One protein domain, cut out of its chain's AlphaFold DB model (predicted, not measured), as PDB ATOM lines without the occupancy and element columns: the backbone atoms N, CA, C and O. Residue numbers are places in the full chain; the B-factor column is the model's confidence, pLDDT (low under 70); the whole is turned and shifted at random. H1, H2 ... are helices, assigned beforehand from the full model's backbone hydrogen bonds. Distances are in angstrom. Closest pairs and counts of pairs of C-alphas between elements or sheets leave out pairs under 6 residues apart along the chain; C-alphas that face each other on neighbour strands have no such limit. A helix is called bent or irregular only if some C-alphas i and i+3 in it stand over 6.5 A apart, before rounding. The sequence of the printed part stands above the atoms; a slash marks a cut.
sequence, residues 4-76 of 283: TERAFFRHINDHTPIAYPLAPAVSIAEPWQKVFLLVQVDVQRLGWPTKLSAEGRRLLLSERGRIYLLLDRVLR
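What this domain is: This is residues 4 to 76 of the 283 residues of the protein "SEC63 domain-containing protein" of Ophiocordyceps camponoti-rufipedis (UniProt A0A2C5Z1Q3). Helices H1 and H2 pack across each other at a steep angle, and a long bent helix, H3, makes an open angle round them: its first arm, H3a, starts near the first residues of H1, and its second arm, H3b, passes on the side of H2 away from H1. H2 thus lies between H1 and H3b, and H3 stands loosely by the pair. The 73 printed residues hold three named helices, in the order H1, H2, H3, and no named strand; the class is all helix. The whole is compact, with a radius of gyration of the C-alphas of 11.9 A and spans of 30 by 28 by 23 A.

How they stand to each other: H1, residues 4 to 15, touches H2, residues 31 to 43, with its residues 9 to 13 alone; the closest C-alphas, of Phe 9 and Leu 37, are 6.6 A apart. They run the same way at a steep tilt of 53 degrees. H3, residues 54 to 76, was assigned as one helix by its hydrogen bonds but is bent: C-alphas 62 and 65 are 6.7 A apart, and arms H3a, residues 54 to 62, and H3b, residues 65 to 76, stand at a steep tilt of 41 degrees. H3a is close to but not clearly touching H1, about perpendicular at 84 degrees, with the closest C-alphas, of Glu 5 and Gly 56, 6.9 A apart. H3b is close to but not clearly touching H2, about perpendicular at 86 degrees, with the closest C-alphas, of Val 35 and Ile 67, 7.0 A apart. H1 and H3b are apart, as are H2 and H3a. Every O i to N i+4 pair is within hydrogen-bond range in H2, H3a and H3b, and 7 of 8 are in H1.

Where its parts are: H1 begins at C-alpha 4, (-18.461, -7.530, 27.891), and is 17.9 A long; it is irregular, but only just, with C-alphas 4 and 7 6.9 A apart. H2 measures 18.6 A, H3a 12.4 A and H3b 17.0 A, ending at C-alpha 76, (-2.828, -27.446, 46.399).

The domain as a whole: The C-alphas farthest apart, of Ser 53 and Arg 76, are 33.6 A apart. The link from H1 to H2 is long, and that from H2 to H3 is short. The printed part has no cut, its mean pLDDT is 94.7, and no printed residue is under 70.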
ATOM      1  N   THR A   4     -19.455  -8.546  28.268       88.56
ATOM      2  CA  THR A   4     -18.461  -7.530  27.891       88.56
ATOM      3  C   THR A   4     -17.011  -8.025  27.923       88.56
ATOM      4  O   THR A   4     -16.143  -7.387  27.339       88.56
ATOM      5  N   GLU A   5     -16.728  -9.169  28.556       93.12
ATOM      6  CA  GLU A   5     -15.387  -9.772  28.611       93.12
ATOM      7  C   GLU A   5     -15.160 -10.821  27.514       93.12
ATOM      8  O   GLU A   5     -14.023 -11.216  27.260       93.12
ATOM      9  N   ARG A   6     -16.220 -11.304  26.851       93.31
ATOM     10  CA  ARG A   6     -16.120 -12.437  25.913       93.31
ATOM     11  C   ARG A   6     -15.214 -12.130  24.725       93.31
ATOM     12  O   ARG A   6     -14.396 -12.962  24.354       93.31
ATOM     13  N   ALA A   7     -15.326 -10.930  24.154       93.38
ATOM     14  CA  ALA A   7     -14.479 -10.503  23.039       93.38
ATOM     15  C   ALA A   7     -12.997 -10.413  23.441       93.38
ATOM     16  O   ALA A   7     -12.125 -10.774  22.655       93.38
ATOM     17  N   PHE A   8     -12.719  -9.985  24.675       95.94
ATOM     18  CA  PHE A   8     -11.371  -9.945  25.236       95.94
ATOM     19  C   PHE A   8     -10.768 -11.347  25.357       95.94
ATOM     20  O   PHE A   8      -9.686 -11.591  24.830       95.94
ATOM     21  N   PHE A   9     -11.484 -12.288  25.980       96.94
ATOM     22  CA  PHE A   9     -10.994 -13.661  26.133       96.94
ATOM     23  C   PHE A   9     -10.911 -14.419  24.807       96.94
ATOM     24  O   PHE A   9      -9.961 -15.168  24.602       96.94
ATOM     25  N   ARG A  10     -11.830 -14.172  23.869       95.94
ATOM     26  CA  ARG A  10     -11.721 -14.700  22.502       95.94
ATOM     27  C   ARG A  10     -10.480 -14.185  21.791       95.94
ATOM     28  O   ARG A  10      -9.741 -14.961  21.206       95.94
ATOM     29  N   HIS A  11     -10.187 -12.894  21.908       95.94
ATOM     30  CA  HIS A  11      -8.969 -12.349  21.322       95.94
ATOM     31  C   HIS A  11      -7.697 -12.929  21.959       95.94
ATOM     32  O   HIS A  11      -6.740 -13.200  21.238       95.94
ATOM     33  N   ILE A  12      -7.696 -13.161  23.276       96.81
ATOM     34  CA  ILE A  12      -6.611 -13.891  23.944       96.81
ATOM     35  C   ILE A  12      -6.434 -15.276  23.319       96.81
ATOM     36  O   ILE A  12      -5.324 -15.630  22.942       96.81
ATOM     37  N   ASN A  13      -7.519 -16.038  23.190       97.12
ATOM     38  CA  ASN A  13      -7.461 -17.402  22.681       97.12
ATOM     39  C   ASN A  13      -6.949 -17.484  21.236       97.12
ATOM     40  O   ASN A  13      -6.130 -18.338  20.920       97.12
ATOM     41  N   ASP A  14      -7.436 -16.585  20.383       95.25
ATOM     42  CA  ASP A  14      -7.282 -16.718  18.935       95.25
ATOM     43  C   ASP A  14      -6.058 -15.960  18.389       95.25
ATOM     44  O   ASP A  14      -5.561 -16.287  17.317       95.25
ATOM     45  N   HIS A  15      -5.580 -14.923  19.094       95.19
ATOM     46  CA  HIS A  15      -4.582 -13.983  18.555       95.19
ATOM     47  C   HIS A  15      -3.392 -13.714  19.482       95.19
ATOM     48  O   HIS A  15      -2.442 -13.046  19.076       95.19
ATOM     49  N   THR A  16      -3.431 -14.175  20.732       94.62
ATOM     50  CA  THR A  16      -2.298 -14.029  21.658       94.62
ATOM     51  C   THR A  16      -1.499 -15.333  21.658       94.62
ATOM     52  O   THR A  16      -2.113 -16.397  21.651       94.62
ATOM     53  N   PRO A  17      -0.151 -15.302  21.681       93.62
ATOM     54  CA  PRO A  17       0.674 -16.513  21.653       93.62
ATOM     55  C   PRO A  17       0.685 -17.214  23.021       93.62
ATOM     56  O   PRO A  17       1.728 -17.351  23.666       93.62
ATOM     57  N   ILE A  18      -0.492 -17.611  23.505       94.69
ATOM     58  CA  ILE A  18      -0.630 -18.375  24.739       94.69
ATOM     59  C   ILE A  18      -0.174 -19.824  24.539       94.69
ATOM     60  O   ILE A  18      -0.253 -20.359  23.438       94.69
ATOM     61  N   ALA A  19       0.313 -20.460  25.602       92.38
ATOM     62  CA  ALA A  19       0.877 -21.810  25.527       92.38
ATOM     63  C   ALA A  19      -0.172 -22.887  25.185       92.38
ATOM     64  O   ALA A  19       0.134 -23.847  24.481       92.38
ATOM     65  N   TYR A  20      -1.403 -22.722  25.672       94.19
ATOM     66  CA  TYR A  20      -2.483 -23.703  25.586       94.19
ATOM     67  C   TYR A  20      -3.792 -23.031  25.135       94.19
ATOM     68  O   TYR A  20      -4.663 -22.747  25.967       94.19
ATOM     69  N   PRO A  21      -3.959 -22.736  23.834       96.25
ATOM     70  CA  PRO A  21      -5.225 -22.233  23.315       96.25
ATOM     71  C   PRO A  21      -6.337 -23.289  23.430       96.25
ATOM     72  O   PRO A  21      -6.106 -24.489  23.285       96.25
ATOM     73  N   LEU A  22      -7.562 -22.835  23.690       96.50
ATOM     74  CA  LEU A  22      -8.770 -23.651  23.581       96.50
ATOM     75  C   LEU A  22      -9.054 -23.952  22.108       96.50
ATOM     76  O   LEU A  22      -8.826 -23.113  21.233       96.50
ATOM     77  N   ALA A  23      -9.600 -25.141  21.846       95.31
ATOM     78  CA  ALA A  23      -9.934 -25.568  20.494       95.31
ATOM     79  C   ALA A  23     -10.925 -24.591  19.817       95.31
ATOM     80  O   ALA A  23     -11.855 -24.132  20.483       95.31
ATOM     81  N   PRO A  24     -10.806 -24.328  18.499       88.25
ATOM     82  CA  PRO A  24     -11.625 -23.324  17.802       88.25
ATOM     83  C   PRO A  24     -13.145 -23.529  17.901       88.25
ATOM     84  O   PRO A  24     -13.906 -22.570  17.846       88.25
ATOM     85  N   ALA A  25     -13.601 -24.775  18.067       88.38
ATOM     86  CA  ALA A  25     -15.020 -25.105  18.214       88.38
ATOM     87  C   ALA A  25     -15.599 -24.757  19.604       88.38
ATOM     88  O   ALA A  25     -16.815 -24.787  19.795       88.38
ATOM     89  N   VAL A  26     -14.753 -24.447  20.592       91.81
ATOM     90  CA  VAL A  26     -15.181 -24.185  21.969       91.81
ATOM     91  C   VAL A  26     -15.666 -22.742  22.103       91.81
ATOM     92  O   VAL A  26     -14.905 -21.785  21.974       91.81
ATOM     93  N   SER A  27     -16.945 -22.574  22.437       91.00
ATOM     94  CA  SER A  27     -17.500 -21.254  22.750       91.00
ATOM     95  C   SER A  27     -16.954 -20.724  24.080       91.00
ATOM     96  O   SER A  27     -17.006 -21.412  25.101       91.00
ATOM     97  N   ILE A  28     -16.462 -19.480  24.077       93.56
ATOM     98  CA  ILE A  28     -15.961 -18.795  25.276       93.56
ATOM     99  C   ILE A  28     -17.125 -18.122  26.011       93.56
ATOM    100  O   ILE A  28     -17.544 -17.006  25.682       93.56
ATOM    101  N   ALA A  29     -17.662 -18.828  27.001       90.12
ATOM    102  CA  ALA A  29     -18.816 -18.418  27.794       90.12
ATOM    103  C   ALA A  29     -18.708 -18.791  29.284       90.12
ATOM    104  O   ALA A  29     -19.307 -18.114  30.125       90.12
ATOM    105  N   GLU A  30     -17.921 -19.812  29.620       93.56
ATOM    106  CA  GLU A  30     -17.874 -20.415  30.946       93.56
ATOM    107  C   GLU A  30     -16.900 -19.701  31.898       93.56
ATOM    108  O   GLU A  30     -15.828 -19.244  31.485       93.56
ATOM    109  N   PRO A  31     -17.201 -19.622  33.210       93.38
ATOM    110  CA  PRO A  31     -16.312 -18.995  34.191       93.38
ATOM    111  C   PRO A  31     -14.895 -19.585  34.230       93.38
ATOM    112  O   PRO A  31     -13.934 -18.832  34.398       93.38
ATOM    113  N   TRP A  32     -14.746 -20.901  34.043       94.75
ATOM    114  CA  TRP A  32     -13.436 -21.558  34.078       94.75
ATOM    115  C   TRP A  32     -12.543 -21.129  32.905       94.75
ATOM    116  O   TRP A  32     -11.341 -20.960  33.093       94.75
ATOM    117  N   GLN A  33     -13.121 -20.857  31.728       96.56
ATOM    118  CA  GLN A  33     -12.379 -20.404  30.541       96.56
ATOM    119  C   GLN A  33     -11.770 -19.023  30.772       96.56
ATOM    120  O   GLN A  33     -10.636 -18.769  30.377       96.56
ATOM    121  N   LYS A  34     -12.496 -18.141  31.475       96.00
ATOM    122  CA  LYS A  34     -11.971 -16.843  31.917       96.00
ATOM    123  C   LYS A  34     -10.726 -17.020  32.783       96.00
ATOM    124  O   LYS A  34      -9.730 -16.353  32.533       96.00
ATOM    125  N   VAL A  35     -10.773 -17.903  33.783       96.50
ATOM    126  CA  VAL A  35      -9.621 -18.158  34.665       96.50
ATOM    127  C   VAL A  35      -8.463 -18.761  33.871       96.50
ATOM    128  O   VAL A  35      -7.347 -18.261  33.958       96.50
ATOM    129  N   PHE A  36      -8.742 -19.777  33.053       96.88
ATOM    130  CA  PHE A  36      -7.754 -20.472  32.233       96.88
ATOM    131  C   PHE A  36      -7.001 -19.518  31.296       96.88
ATOM    132  O   PHE A  36      -5.775 -19.462  31.329       96.88
ATOM    133  N   LEU A  37      -7.718 -18.711  30.511       97.38
ATOM    134  CA  LEU A  37      -7.115 -17.777  29.555       97.38
ATOM    135  C   LEU A  37      -6.420 -16.597  30.249       97.38
ATOM    136  O   LEU A  37      -5.337 -16.193  29.828       97.38
ATOM    137  N   LEU A  38      -7.005 -16.062  31.330       96.94
ATOM    138  CA  LEU A  38      -6.399 -14.970  32.101       96.94
ATOM    139  C   LEU A  38      -5.038 -15.376  32.675       96.94
ATOM    140  O   LEU A  38      -4.062 -14.642  32.537       96.94
ATOM    141  N   VAL A  39      -4.976 -16.550  33.307       96.94
ATOM    142  CA  VAL A  39      -3.761 -17.043  33.965       96.94
ATOM    143  C   VAL A  39      -2.648 -17.268  32.949       96.94
ATOM    144  O   VAL A  39      -1.515 -16.889  33.222       96.94
ATOM    145  N   GLN A  40      -2.952 -17.816  31.769       95.69
ATOM    146  CA  GLN A  40      -1.944 -18.017  30.725       95.69
ATOM    147  C   GLN A  40      -1.304 -16.706  30.263       95.69
ATOM    148  O   GLN A  40      -0.079 -16.596  30.240       95.69
ATOM    149  N   VAL A  41      -2.116 -15.688  29.964       95.81
ATOM    150  CA  VAL A  41      -1.618 -14.365  29.546       95.81
ATOM    151  C   VAL A  41      -0.767 -13.715  30.632       95.81
ATOM    152  O   VAL A  41       0.291 -13.148  30.338       95.81
ATOM    153  N   ASP A  42      -1.211 -13.812  31.884       95.19
ATOM    154  CA  ASP A  42      -0.509 -13.243  33.030       95.19
ATOM    155  C   ASP A  42       0.831 -13.953  33.290       95.19
ATOM    156  O   ASP A  42       1.854 -13.282  33.450       95.19
ATOM    157  N   VAL A  43       0.850 -15.292  33.294       94.62
ATOM    158  CA  VAL A  43       2.058 -16.112  33.518       94.62
ATOM    159  C   VAL A  43       3.051 -15.964  32.359       94.62
ATOM    160  O   VAL A  43       4.260 -15.952  32.574       94.62
ATOM    161  N   GLN A  44       2.582 -15.762  31.126       92.38
ATOM    162  CA  GLN A  44       3.464 -15.486  29.983       92.38
ATOM    163  C   GLN A  44       3.910 -14.027  29.878       92.38
ATOM    164  O   GLN A  44       4.749 -13.714  29.034       92.38
ATOM    165  N   ARG A  45       3.387 -13.134  30.729       91.12
ATOM    166  CA  ARG A  45       3.733 -11.701  30.752       91.12
ATOM    167  C   ARG A  45       3.469 -10.996  29.413       91.12
ATOM    168  O   ARG A  45       4.164 -10.043  29.071       91.12
ATOM    169  N   LEU A  46       2.443 -11.433  28.679       89.38
ATOM    170  CA  LEU A  46       2.113 -10.912  27.341       89.38
ATOM    171  C   LEU A  46       1.387  -9.559  27.384       89.38
ATOM    172  O   LEU A  46       1.305  -8.860  26.378       89.38
ATOM    173  N   GLY A  47       0.886  -9.170  28.559       90.31
ATOM    174  CA  GLY A  47       0.041  -7.990  28.716       90.31
ATOM    175  C   GLY A  47      -1.382  -8.229  28.206       90.31
ATOM    176  O   GLY A  47      -1.671  -9.187  27.498       90.31
ATOM    177  N   TRP A  48      -2.310  -7.370  28.623       94.25
ATOM    178  CA  TRP A  48      -3.719  -7.513  28.254       94.25
ATOM    179  C   TRP A  48      -4.024  -6.781  26.942       94.25
ATOM    180  O   TRP A  48      -3.763  -5.573  26.876       94.25
ATOM    181  N   PRO A  49      -4.649  -7.452  25.956       93.19
ATOM    182  CA  PRO A  49      -5.128  -6.818  24.732       93.19
ATOM    183  C   PRO A  49      -6.075  -5.639  24.986       93.19
ATOM    184  O   PRO A  49      -6.783  -5.584  25.995       93.19
ATOM    185  N   THR A  50      -6.178  -4.727  24.021       90.88
ATOM    186  CA  THR A  50      -7.049  -3.534  24.081       90.88
ATOM    187  C   THR A  50      -8.533  -3.829  23.813       90.88
ATOM    188  O   THR A  50      -9.329  -2.923  23.594       90.88
ATOM    189  N   LYS A  51      -8.945  -5.102  23.864       92.69
ATOM    190  CA  LYS A  51     -10.317  -5.572  23.593       92.69
ATOM    191  C   LYS A  51     -11.247  -5.507  24.810       92.69
ATOM    192  O   LYS A  51     -12.233  -6.235  24.876       92.69
ATOM    193  N   LEU A  52     -10.922  -4.657  25.777       93.75
ATOM    194  CA  LEU A  52     -11.649  -4.508  27.031       93.75
ATOM    195  C   LEU A  52     -11.841  -3.017  27.327       93.75
ATOM    196  O   LEU A  52     -10.889  -2.245  27.217       93.75
ATOM    197  N   SER A  53     -13.056  -2.611  27.703       94.06
ATOM    198  CA  SER A  53     -13.324  -1.226  28.117       94.06
ATOM    199  C   SER A  53     -12.548  -0.873  29.391       94.06
ATOM    200  O   SER A  53     -12.154  -1.761  30.151       94.06
ATOM    201  N   ALA A  54     -12.356   0.422  29.661       94.25
ATOM    202  CA  ALA A  54     -11.701   0.876  30.891       94.25
ATOM    203  C   ALA A  54     -12.396   0.315  32.146       94.25
ATOM    204  O   ALA A  54     -11.734  -0.208  33.044       94.25
ATOM    205  N   GLU A  55     -13.732   0.325  32.153       94.81
ATOM    206  CA  GLU A  55     -14.528  -0.255  33.234       94.81
ATOM    207  C   GLU A  55     -14.349  -1.772  33.335       94.81
ATOM    208  O   GLU A  55     -14.068  -2.298  34.412       94.81
ATOM    209  N   GLY A  56     -14.428  -2.489  32.209       94.56
ATOM    210  CA  GLY A  56     -14.213  -3.937  32.183       94.56
ATOM    211  C   GLY A  56     -12.825  -4.322  32.695       94.56
ATOM    212  O   GLY A  56     -12.685  -5.297  33.434       94.56
ATOM    213  N   ARG A  57     -11.805  -3.520  32.370       95.25
ATOM    214  CA  ARG A  57     -10.431  -3.705  32.845       95.25
ATOM    215  C   ARG A  57     -10.326  -3.500  34.349       95.25
ATOM    216  O   ARG A  57      -9.734  -4.342  35.021       95.25
ATOM    217  N   ARG A  58     -10.921  -2.429  34.879       94.88
ATOM    218  CA  ARG A  58     -10.966  -2.152  36.323       94.88
ATOM    219  C   ARG A  58     -11.633  -3.294  37.087       94.88
ATOM    220  O   ARG A  58     -11.071  -3.783  38.065       94.88
ATOM    221  N   LEU A  59     -12.783  -3.764  36.604       95.06
ATOM    222  CA  LEU A  59     -13.514  -4.869  37.222       95.06
ATOM    223  C   LEU A  59     -12.721  -6.181  37.175       95.06
ATOM    224  O   LEU A  59     -12.581  -6.845  38.202       95.06
ATOM    225  N   LEU A  60     -12.137  -6.536  36.027       95.50
ATOM    226  CA  LEU A  60     -11.325  -7.749  35.913       95.50
ATOM    227  C   LEU A  60     -10.081  -7.695  36.817       95.50
ATOM    228  O   LEU A  60      -9.743  -8.692  37.455       95.50
ATOM    229  N   LEU A  61      -9.432  -6.531  36.929       95.06
ATOM    230  CA  LEU A  61      -8.315  -6.321  37.856       95.06
ATOM    231  C   LEU A  61      -8.746  -6.483  39.321       95.06
ATOM    232  O   LEU A  61      -8.014  -7.104  40.089       95.06
ATOM    233  N   SER A  62      -9.934  -5.993  39.698       96.00
ATOM    234  CA  SER A  62     -10.464  -6.171  41.061       96.00
ATOM    235  C   SER A  62     -10.756  -7.638  41.408       96.00
ATOM    236  O   SER A  62     -10.572  -8.060  42.547       96.00
ATOM    237  N   GLU A  63     -11.132  -8.455  40.422       95.81
ATOM    238  CA  GLU A  63     -11.400  -9.889  40.612       95.81
ATOM    239  C   GLU A  63     -10.131 -10.743  40.619       95.81
ATOM    240  O   GLU A  63     -10.104 -11.816  41.229       95.81
ATOM    241  N   ARG A  64      -9.074 -10.270  39.952       95.50
ATOM    242  CA  ARG A  64      -7.819 -10.996  39.741       95.50
ATOM    243  C   ARG A  64      -7.237 -11.552  41.038       95.50
ATOM    244  O   ARG A  64      -6.890 -12.727  41.090       95.50
ATOM    245  N   GLY A  65      -7.182 -10.748  42.102       96.31
ATOM    246  CA  GLY A  65      -6.653 -11.194  43.395       96.31
ATOM    247  C   GLY A  65      -7.403 -12.409  43.956       96.31
ATOM    248  O   GLY A  65      -6.783 -13.388  44.372       96.31
ATOM    249  N   ARG A  66      -8.742 -12.392  43.888       96.88
ATOM    250  CA  ARG A  66      -9.585 -13.511  44.335       96.88
ATOM    251  C   ARG A  66      -9.417 -14.743  43.446       96.88
ATOM    252  O   ARG A  66      -9.386 -15.852  43.973       96.88
ATOM    253  N   ILE A  67      -9.278 -14.559  42.130       96.81
ATOM    254  CA  ILE A  67      -9.021 -15.653  41.181       96.81
ATOM    255  C   ILE A  67      -7.732 -16.393  41.556       96.81
ATOM    256  O   ILE A  67      -7.760 -17.608  41.724       96.81
ATOM    257  N   TYR A  68      -6.627 -15.670  41.760       97.56
ATOM    258  CA  TYR A  68      -5.340 -16.279  42.113       97.56
ATOM    259  C   TYR A  68      -5.347 -16.932  43.500       97.56
ATOM    260  O   TYR A  68      -4.757 -17.996  43.677       97.56
ATOM    261  N   LEU A  69      -6.047 -16.339  44.473       96.94
ATOM    262  CA  LEU A  69      -6.197 -16.931  45.804       96.94
ATOM    263  C   LEU A  69      -6.942 -18.271  45.751       96.94
ATOM    264  O   LEU A  69      -6.533 -19.230  46.404       96.94
ATOM    265  N   LEU A  70      -8.029 -18.349  44.977       97.19
ATOM    266  CA  LEU A  70      -8.776 -19.594  44.796       97.19
ATOM    267  C   LEU A  70      -7.976 -20.615  43.982       97.19
ATOM    268  O   LEU A  70      -7.963 -21.789  44.343       97.19
ATOM    269  N   LEU A  71      -7.273 -20.176  42.938       97.12
ATOM    270  CA  LEU A  71      -6.445 -21.048  42.111       97.12
ATOM    271  C   LEU A  71      -5.310 -21.703  42.912       97.12
ATOM    272  O   LEU A  71      -5.109 -22.905  42.775       97.12
ATOM    273  N   ASP A  72      -4.622 -20.963  43.791       96.62
ATOM    274  CA  ASP A  72      -3.601 -21.536  44.688       96.62
ATOM    275  C   ASP A  72      -4.187 -22.654  45.565       96.62
ATOM    276  O   ASP A  72      -3.606 -23.736  45.654       96.62
ATOM    277  N   ARG A  73      -5.377 -22.438  46.143       97.44
ATOM    278  CA  ARG A  73      -6.070 -23.449  46.961       97.44
ATOM    279  C   ARG A  73      -6.472 -24.678  46.146       97.44
ATOM    280  O   ARG A  73      -6.263 -25.796  46.607       97.44
ATOM    281  N   VAL A  74      -7.022 -24.477  44.949       97.81
ATOM    282  CA  VAL A  74      -7.437 -25.570  44.055       97.81
ATOM    283  C   VAL A  74      -6.234 -26.398  43.615       97.81
ATOM    284  O   VAL A  74      -6.291 -27.620  43.680       97.81
ATOM    285  N   LEU A  75      -5.126 -25.762  43.233       98.06
ATOM    286  CA  LEU A  75      -3.911 -26.470  42.821       98.06
ATOM    287  C   LEU A  75      -3.282 -27.257  43.978       98.06
ATOM    288  O   LEU A  75      -2.864 -28.393  43.777       98.06
ATOM    289  N   ARG A  76      -3.262 -26.705  45.199       97.62
ATOM    290  CA  ARG A  76      -2.828 -27.446  46.399       97.62
ATOM    291  C   ARG A  76      -3.715 -28.660  46.667       97.62
ATOM    292  O   ARG A  76      -3.193 -29.752  46.848       97.62
TER     293      ARG A  76